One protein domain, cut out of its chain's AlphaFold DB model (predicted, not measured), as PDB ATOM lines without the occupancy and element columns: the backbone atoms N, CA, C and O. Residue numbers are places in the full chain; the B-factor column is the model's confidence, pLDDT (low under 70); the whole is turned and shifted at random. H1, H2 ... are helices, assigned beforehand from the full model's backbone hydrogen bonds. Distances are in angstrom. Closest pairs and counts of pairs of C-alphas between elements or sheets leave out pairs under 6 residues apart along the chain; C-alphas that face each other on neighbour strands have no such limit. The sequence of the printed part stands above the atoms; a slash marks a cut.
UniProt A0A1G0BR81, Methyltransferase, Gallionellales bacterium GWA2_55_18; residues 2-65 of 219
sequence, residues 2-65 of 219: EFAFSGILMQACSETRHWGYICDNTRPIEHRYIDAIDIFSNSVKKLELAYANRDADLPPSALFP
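This is residues 2 to 65 of the 219 residues of the protein "Methyltransferase" of Gallionellales bacterium GWA2_55_18 (UniProt A0A1G0BR81). One long helix, H3, has a very short helix, H1, packed on it partway along; at H3's first end two long links make a wide loop out and back, with the short H2 at its turn. At the other end residues 48 to 65, of which 48 to 52 belong to H3, stick out as an arm that adds to the length. The printed part has 64 residues with three named helices, H1, H2 and H3 in chain order, and no named strand. The class is all helix, though under half of the residues, 26 of 64, are in named elements. The whole is extended, with a radius of gyration of the C-alphas of 17.2 A and spans of 52 by 24 by 17 A.

H3, residues 36 to 52, runs 24.2 A from C-alpha 36 at (23.312, -17.101, 21.803) to C-alpha 52 at (41.981, -30.814, 28.786). H1 is residues 2 to 6, with C-alpha 2 at (36.800, -15.839, 18.346). H2 is residues 20 to 23.

H3 touches H1 with residues 40 to 47 alone; the closest C-alphas, those of Ala 4 and Ser 43, are 5.8 A apart. H2 is apart from H1 and from H3. In H1 and H3 every O i to N i+4 pair is within hydrogen-bond range. H2 is too short for such a pair, but its one O i to N i+3 pair is within range.

The two C-alphas farthest apart, those of Ile 29 and Ser 61, are 52.9 A apart. Without residues 48 to 65, which stand free, the body spans 31 by 20 by 14 A. The links H1 to H2, 13 residues, and H2 to H3, 12 residues, are long. The printed part has no cut. Its mean pLDDT is 91.0, and no printed residue is under 70.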
ATOM      1  N   GLU A   2      37.342 -16.045  19.705       88.56
ATOM      2  CA  GLU A   2      36.800 -15.839  18.346       88.56
ATOM      3  C   GLU A   2      36.459 -17.141  17.608       88.56
ATOM      4  O   GLU A   2      35.390 -17.229  17.022       88.56
ATOM      5  N   PHE A   3      37.287 -18.186  17.724       88.06
ATOM      6  CA  PHE A   3      36.984 -19.514  17.166       88.06
ATOM      7  C   PHE A   3      35.690 -20.131  17.734       88.06
ATOM      8  O   PHE A   3      34.856 -20.653  16.997       88.06
ATOM      9  N   ALA A   4      35.500 -20.038  19.054       93.12
ATOM     10  CA  ALA A   4      34.293 -20.525  19.723       93.12
ATOM     11  C   ALA A   4      33.058 -19.738  19.270       93.12
ATOM     12  O   ALA A   4      31.974 -20.301  19.134       93.12
ATOM     13  N   PHE A   5      33.250 -18.440  19.029       94.00
ATOM     14  CA  PHE A   5      32.219 -17.523  18.583       94.00
ATOM     15  C   PHE A   5      31.819 -17.795  17.127       94.00
ATOM     16  O   PHE A   5      30.646 -18.026  16.843       94.00
ATOM     17  N   SER A   6      32.779 -17.858  16.200       93.25
ATOM     18  CA  SER A   6      32.501 -18.136  14.787       93.25
ATOM     19  C   SER A   6      31.827 -19.496  14.597       93.25
ATOM     20  O   SER A   6      30.928 -19.627  13.768       93.25
ATOM     21  N   GLY A   7      32.206 -20.490  15.409       92.31
ATOM     22  CA  GLY A   7      31.634 -21.835  15.381       92.31
ATOM     23  C   GLY A   7      30.145 -21.911  15.737       92.31
ATOM     24  O   GLY A   7      29.493 -22.883  15.360       92.31
ATOM     25  N   ILE A   8      29.581 -20.903  16.413       95.12
ATOM     26  CA  ILE A   8      28.163 -20.904  16.811       95.12
ATOM     27  C   ILE A   8      27.265 -20.075  15.896       95.12
ATOM     28  O   ILE A   8      26.047 -20.158  16.020       95.12
ATOM     29  N   LEU A   9      27.825 -19.293  14.968       94.19
ATOM     30  CA  LEU A   9      27.061 -18.325  14.171       94.19
ATOM     31  C   LEU A   9      25.924 -18.966  13.373       94.19
ATOM     32  O   LEU A   9      24.829 -18.418  13.314       94.19
ATOM     33  N   MET A  10      26.159 -20.152  12.811       90.69
ATOM     34  CA  MET A  10      25.126 -20.922  12.115       90.69
ATOM     35  C   MET A  10      24.009 -21.378  13.061       90.69
ATOM     36  O   MET A  10      22.834 -21.272  12.724       90.69
ATOM     37  N   GLN A  11      24.364 -21.856  14.256       91.69
ATOM     38  CA  GLN A  11      23.401 -22.318  15.258       91.69
ATOM     39  C   GLN A  11      22.587 -21.156  15.846       91.69
ATOM     40  O   GLN A  11      21.397 -21.303  16.114       91.69
ATOM     41  N   ALA A  12      23.227 -19.998  16.009       93.94
ATOM     42  CA  ALA A  12      22.623 -18.756  16.474       93.94
ATOM     43  C   ALA A  12      21.914 -17.965  15.354       93.94
ATOM     44  O   ALA A  12      21.328 -16.914  15.613       93.94
ATOM     45  N   CYS A  13      21.936 -18.450  14.109       92.62
ATOM     46  CA  CYS A  13      21.273 -17.793  12.988       92.62
ATOM     47  C   CYS A  13      19.759 -18.042  13.018       92.62
ATOM     48  O   CYS A  13      19.297 -19.139  13.328       92.62
ATOM     49  N   SER A  14      18.955 -17.047  12.631       93.69
ATOM     50  CA  SER A  14      17.508 -17.238  12.436       93.69
ATOM     51  C   SER A  14      17.160 -18.055  11.181       93.69
ATOM     52  O   SER A  14      16.049 -18.556  11.080       93.69
ATOM     53  N   GLU A  15      18.093 -18.221  10.238       92.88
ATOM     54  CA  GLU A  15      17.879 -19.033   9.037       92.88
ATOM     55  C   GLU A  15      17.894 -20.529   9.382       92.88
ATOM     56  O   GLU A  15      18.852 -21.037   9.963       92.88
ATOM     57  N   THR A  16      16.820 -21.234   9.028       87.75
ATOM     58  CA  THR A  16      16.588 -22.648   9.375       87.75
ATOM     59  C   THR A  16      16.639 -23.587   8.182       87.75
ATOM     60  O   THR A  16      16.655 -24.807   8.356       87.75
ATOM     61  N   ARG A  17      16.658 -23.045   6.961       88.94
ATOM     62  CA  ARG A  17      16.817 -23.833   5.742       88.94
ATOM     63  C   ARG A  17      18.275 -24.277   5.589       88.94
ATOM     64  O   ARG A  17      19.136 -24.058   6.437       88.94
ATOM     65  N   HIS A  18      18.564 -24.922   4.466       82.50
ATOM     66  CA  HIS A  18      19.906 -25.375   4.118       82.50
ATOM     67  C   HIS A  18      20.941 -24.227   4.117       82.50
ATOM     68  O   HIS A  18      20.645 -23.121   3.665       82.50
ATOM     69  N   TRP A  19      22.186 -24.507   4.528       81.81
ATOM     70  CA  TRP A  19      23.281 -23.521   4.651       81.81
ATOM     71  C   TRP A  19      23.537 -22.689   3.378       81.81
ATOM     72  O   TRP A  19      23.998 -21.550   3.443       81.81
ATOM     73  N   GLY A  20      23.184 -23.234   2.211       85.00
ATOM     74  CA  GLY A  20      23.232 -22.528   0.928       85.00
ATOM     75  C   GLY A  20      22.432 -21.217   0.901       85.00
ATOM     76  O   GLY A  20      22.886 -20.262   0.283       85.00
ATOM     77  N   TYR A  21      21.314 -21.113   1.630       88.00
ATOM     78  CA  TYR A  21      20.534 -19.869   1.703       88.00
ATOM     79  C   TYR A  21      21.335 -18.724   2.333       88.00
ATOM     80  O   TYR A  21      21.289 -17.596   1.846       88.00
ATOM     81  N   ILE A  22      22.136 -19.023   3.356       89.31
ATOM     82  CA  ILE A  22      23.041 -18.052   3.982       89.31
ATOM     83  C   ILE A  22      24.146 -17.662   2.996       89.31
ATOM     84  O   ILE A  22      24.455 -16.482   2.836       89.31
ATOM     85  N   CYS A  23      24.703 -18.628   2.260       87.88
ATOM     86  CA  CYS A  23      25.722 -18.355   1.238       87.88
ATOM     87  C   CYS A  23      25.221 -17.393   0.163       87.88
ATOM     88  O   CYS A  23      25.924 -16.448  -0.216       87.88
ATOM     89  N   ASP A  24      23.980 -17.602  -0.267       87.06
ATOM     90  CA  ASP A  24      23.281 -16.801  -1.266       87.06
ATOM     91  C   ASP A  24      22.743 -15.474  -0.701       87.06
ATOM     92  O   ASP A  24      22.024 -14.755  -1.387       87.06
ATOM     93  N   ASN A  25      23.131 -15.113   0.530       90.44
ATOM     94  CA  ASN A  25      22.732 -13.883   1.218       90.44
ATOM     95  C   ASN A  25      21.208 -13.749   1.377       90.44
ATOM     96  O   ASN A  25      20.649 -12.649   1.359       90.44
ATOM     97  N   THR A  26      20.519 -14.883   1.501       90.81
ATOM     98  CA  THR A  26      19.080 -14.903   1.741       90.81
ATOM     99  C   THR A  26      18.814 -14.584   3.206       90.81
ATOM    100  O   THR A  26      19.477 -15.102   4.104       90.81
ATOM    101  N   ARG A  27      17.825 -13.721   3.447       90.62
ATOM    102  CA  ARG A  27      17.362 -13.400   4.798       90.62
ATOM    103  C   ARG A  27      16.449 -14.505   5.340       90.62
ATOM    104  O   ARG A  27      15.725 -15.125   4.550       90.62
ATOM    105  N   PRO A  28      16.447 -14.719   6.667       92.12
ATOM    106  CA  PRO A  28      15.515 -15.643   7.291       92.12
ATOM    107  C   PRO A  28      14.072 -15.208   7.020       92.12
ATOM    108  O   PRO A  28      13.785 -14.017   6.906       92.12
ATOM    109  N   ILE A  29      13.172 -16.185   6.908       92.25
ATOM    110  CA  ILE A  29      11.735 -15.934   6.709       92.25
ATOM    111  C   ILE A  29      11.133 -15.274   7.956       92.25
ATOM    112  O   ILE A  29      10.295 -14.384   7.846       92.25
ATOM    113  N   GLU A  30      11.592 -15.691   9.133       93.38
ATOM    114  CA  GLU A  30      11.150 -15.186  10.427       93.38
ATOM    115  C   GLU A  30      12.344 -14.921  11.346       93.38
ATOM    116  O   GLU A  30      13.387 -15.573  11.255       93.38
ATOM    117  N   HIS A  31      12.189 -13.956  12.249       92.50
ATOM    118  CA  HIS A  31      13.153 -13.720  13.317       92.50
ATOM    119  C   HIS A  31      12.760 -14.549  14.533       92.50
ATOM    120  O   HIS A  31      11.631 -14.458  15.013       92.50
ATOM    121  N   ARG A  32      13.706 -15.330  15.052       92.00
ATOM    122  CA  ARG A  32      13.504 -16.175  16.231       92.00
ATOM    123  C   ARG A  32      14.424 -15.749  17.361       92.00
ATOM    124  O   ARG A  32      15.576 -15.385  17.124       92.00
ATOM    125  N   TYR A  33      13.923 -15.825  18.591       94.88
ATOM    126  CA  TYR A  33      14.782 -15.707  19.761       94.88
ATOM    127  C   TYR A  33      15.657 -16.957  19.865       94.88
ATOM    128  O   TYR A  33      15.157 -18.082  19.828       94.88
ATOM    129  N   ILE A  34      16.964 -16.746  19.991       95.38
ATOM    130  CA  ILE A  34      17.944 -17.794  20.240       95.38
ATOM    131  C   ILE A  34      18.852 -17.295  21.354       95.38
ATOM    132  O   ILE A  34      19.407 -16.201  21.255       95.38
ATOM    133  N   ASP A  35      19.021 -18.106  22.395       96.94
ATOM    134  CA  ASP A  35      19.953 -17.804  23.475       96.94
ATOM    135  C   ASP A  35      21.398 -18.040  23.010       96.94
ATOM    136  O   ASP A  35      22.004 -19.094  23.213       96.94
ATOM    137  N   ALA A  36      21.947 -17.048  22.309       96.00
ATOM    138  CA  ALA A  36      23.312 -17.101  21.803       96.00
ATOM    139  C   ALA A  36      24.354 -17.157  22.937       96.00
ATOM    140  O   ALA A  36      25.447 -17.679  22.721       96.00
ATOM    141  N   ILE A  37      24.023 -16.654  24.134       96.81
ATOM    142  CA  ILE A  37      24.917 -16.670  25.298       96.81
ATOM    143  C   ILE A  37      25.055 -18.097  25.824       96.81
ATOM    144  O   ILE A  37      26.182 -18.543  26.060       96.81
ATOM    145  N   ASP A  38      23.949 -18.830  25.964       97.69
ATOM    146  CA  ASP A  38      23.987 -20.242  26.358       97.69
ATOM    147  C   ASP A  38      24.743 -21.088  25.321       97.69
ATOM    148  O   ASP A  38      25.662 -21.836  25.670       97.69
ATOM    149  N   ILE A  39      24.452 -20.903  24.027       97.25
ATOM    150  CA  ILE A  39      25.150 -21.619  22.947       97.25
ATOM    151  C   ILE A  39      26.660 -21.338  22.985       97.25
ATOM    152  O   ILE A  39      27.467 -22.270  22.906       97.25
ATOM    153  N   PHE A  40      27.059 -20.071  23.128       97.25
ATOM    154  CA  PHE A  40      28.467 -19.687  23.207       97.25
ATOM    155  C   PHE A  40      29.146 -20.278  24.445       97.25
ATOM    156  O   PHE A  40      30.218 -20.872  24.337       97.25
ATOM    157  N   SER A  41      28.499 -20.185  25.607       97.31
ATOM    158  CA  SER A  41      29.010 -20.741  26.865       97.31
ATOM    159  C   SER A  41      29.230 -22.250  26.754       97.31
ATOM    160  O   SER A  41      30.265 -22.769  27.174       97.31
ATOM    161  N   ASN A  42      28.295 -22.959  26.122       96.62
ATOM    162  CA  ASN A  42      28.410 -24.391  25.867       96.62
ATOM    163  C   ASN A  42      29.517 -24.719  24.850       96.62
ATOM    164  O   ASN A  42      30.219 -25.715  25.019       96.62
ATOM    165  N   SER A  43      29.721 -23.884  23.826       96.50
ATOM    166  CA  SER A  43      30.841 -24.008  22.879       96.50
ATOM    167  C   SER A  43      32.196 -23.865  23.583       96.50
ATOM    168  O   SER A  43      33.075 -24.709  23.417       96.50
ATOM    169  N   VAL A  44      32.345 -22.861  24.454       96.31
ATOM    170  CA  VAL A  44      33.575 -22.642  25.236       96.31
ATOM    171  C   VAL A  44      33.869 -23.822  26.165       96.31
ATOM    172  O   VAL A  44      34.992 -24.319  26.150       96.31
ATOM    173  N   LYS A  45      32.867 -24.338  26.893       96.00
ATOM    174  CA  LYS A  45      33.028 -25.530  27.750       96.00
ATOM    175  C   LYS A  45      33.484 -26.760  26.961       96.00
ATOM    176  O   LYS A  45      34.337 -27.514  27.422       96.00
ATOM    177  N   LYS A  46      32.935 -26.971  25.758       93.88
ATOM    178  CA  LYS A  46      33.358 -28.074  24.876       93.88
ATOM    179  C   LYS A  46      34.812 -27.920  24.436       93.88
ATOM    180  O   LYS A  46      35.530 -28.913  24.397       93.88
ATOM    181  N   LEU A  47      35.243 -26.699  24.120       93.25
ATOM    182  CA  LEU A  47      36.637 -26.434  23.764       93.25
ATOM    183  C   LEU A  47      37.566 -26.657  24.950       93.25
ATOM    184  O   LEU A  47      38.574 -27.330  24.792       93.25
ATOM    185  N   GLU A  48      37.219 -26.149  26.130       93.62
ATOM    186  CA  GLU A  48      37.983 -26.384  27.356       93.62
ATOM    187  C   GLU A  48      38.167 -27.884  27.618       93.62
ATOM    188  O   GLU A  48      39.294 -28.341  27.803       93.62
ATOM    189  N   LEU A  49      37.085 -28.663  27.527       92.81
ATOM    190  CA  LEU A  49      37.137 -30.115  27.679       92.81
ATOM    191  C   LEU A  49      38.020 -30.783  26.614       92.81
ATOM    192  O   LEU A  49      38.810 -31.663  26.944       92.81
ATOM    193  N   ALA A  50      37.920 -30.361  25.351       90.75
ATOM    194  CA  ALA A  50      38.765 -30.883  24.277       90.75
ATOM    195  C   ALA A  50      40.254 -30.576  24.514       90.75
ATOM    196  O   ALA A  50      41.102 -31.433  24.288       90.75
ATOM    197  N   TYR A  51      40.585 -29.384  25.019       87.94
ATOM    198  CA  TYR A  51      41.960 -29.029  25.377       87.94
ATOM    199  C   TYR A  51      42.468 -29.810  26.592       87.94
ATOM    200  O   TYR A  51      43.618 -30.244  26.583       87.94
ATOM    201  N   ALA A  52      41.630 -30.019  27.610       89.31
ATOM    202  CA  ALA A  52      41.981 -30.814  28.786       89.31
ATOM    203  C   ALA A  52      42.239 -32.287  28.430       89.31
ATOM    204  O   ALA A  52      43.147 -32.908  28.976       89.31
ATOM    205  N   ASN A  53      41.474 -32.825  27.477       90.12
ATOM    206  CA  ASN A  53      41.604 -34.205  27.014       90.12
ATOM    207  C   ASN A  53      42.596 -34.376  25.859       90.12
ATOM    208  O   ASN A  53      42.835 -35.507  25.451       90.12
ATOM    209  N   ARG A  54      43.197 -33.290  25.351       87.06
ATOM    210  CA  ARG A  54      44.107 -33.318  24.193       87.06
ATOM    211  C   ARG A  54      45.168 -34.404  24.330       87.06
ATOM    212  O   ARG A  54      45.435 -35.121  23.374       87.06
ATOM    213  N   ASP A  55      45.771 -34.517  25.512       84.50
ATOM    214  CA  ASP A  55      46.877 -35.448  25.733       84.50
ATOM    215  C   ASP A  55      46.415 -36.913  25.796       84.50
ATOM    216  O   ASP A  55      47.220 -37.808  25.560       84.50
ATOM    217  N   ALA A  56      45.125 -37.168  26.044       85.94
ATOM    218  CA  ALA A  56      44.543 -38.509  25.986       85.94
ATOM    219  C   ALA A  56      44.328 -39.001  24.542       85.94
ATOM    220  O   ALA A  56      44.305 -40.208  24.312       85.94
ATOM    221  N   ASP A  57      44.208 -38.079  23.580       84.75
ATOM    222  CA  ASP A  57      44.110 -38.393  22.149       84.75
ATOM    223  C   ASP A  57      45.491 -38.607  21.497       84.75
ATOM    224  O   ASP A  57      45.587 -39.015  20.336       84.75
ATOM    225  N   LEU A  58      46.578 -38.324  22.223       85.19
ATOM    226  CA  LEU A  58      47.933 -38.537  21.733       85.19
ATOM    227  C   LEU A  58      48.323 -40.019  21.818       85.19
ATOM    228  O   LEU A  58      47.972 -40.711  22.777       85.19
ATOM    229  N   PRO A  59      49.106 -40.529  20.850       86.44
ATOM    230  CA  PRO A  59      49.637 -41.878  20.950       86.44
ATOM    231  C   PRO A  59      50.555 -41.997  22.181       86.44
ATOM    232  O   PRO A  59      51.247 -41.033  22.515       86.44
ATOM    233  N   PRO A  60      50.669 -43.186  22.805       84.69
ATOM    234  CA  PRO A  60      51.570 -43.402  23.945       84.69
ATOM    235  C   PRO A  60      53.040 -43.040  23.677       84.69
ATOM    236  O   PRO A  60      53.810 -42.839  24.608       84.69
ATOM    237  N   SER A  61      53.439 -42.973  22.403       87.88
ATOM    238  CA  SER A  61      54.774 -42.585  21.941       87.88
ATOM    239  C   SER A  61      54.978 -41.074  21.776       87.88
ATOM    240  O   SER A  61      56.048 -40.659  21.328       87.88
ATOM    241  N   ALA A  62      53.980 -40.241  22.084       86.56
ATOM    242  CA  ALA A  62      54.095 -38.795  21.947       86.56
ATOM    243  C   ALA A  62      55.212 -38.242  22.843       86.56
ATOM    244  O   ALA A  62      55.260 -38.483  24.049       86.56
ATOM    245  N   LEU A  63      56.120 -37.481  22.232       85.62
ATOM    246  CA  LEU A  63      57.223 -36.829  22.927       85.62
ATOM    247  C   LEU A  63      56.818 -35.414  23.334       85.62
ATOM    248  O   LEU A  63      56.215 -34.683  22.546       85.62
ATOM    249  N   PHE A  64      57.189 -35.028  24.554       85.44
ATOM    250  CA  PHE A  64      56.969 -33.686  25.082       85.44
ATOM    251  C   PHE A  64      58.293 -32.904  25.197       85.44
ATOM    252  O   PHE A  64      59.304 -33.489  25.593       85.44
ATOM    253  N   PRO A  65      58.303 -31.587  24.901       86.38
ATOM    254  CA  PRO A  65      57.168 -30.811  24.398       86.38
ATOM    255  C   PRO A  65      56.767 -31.261  22.989       86.38
ATOM    256  O   PRO A  65      57.617 -31.678  22.204       86.38
TER     257      PRO A  65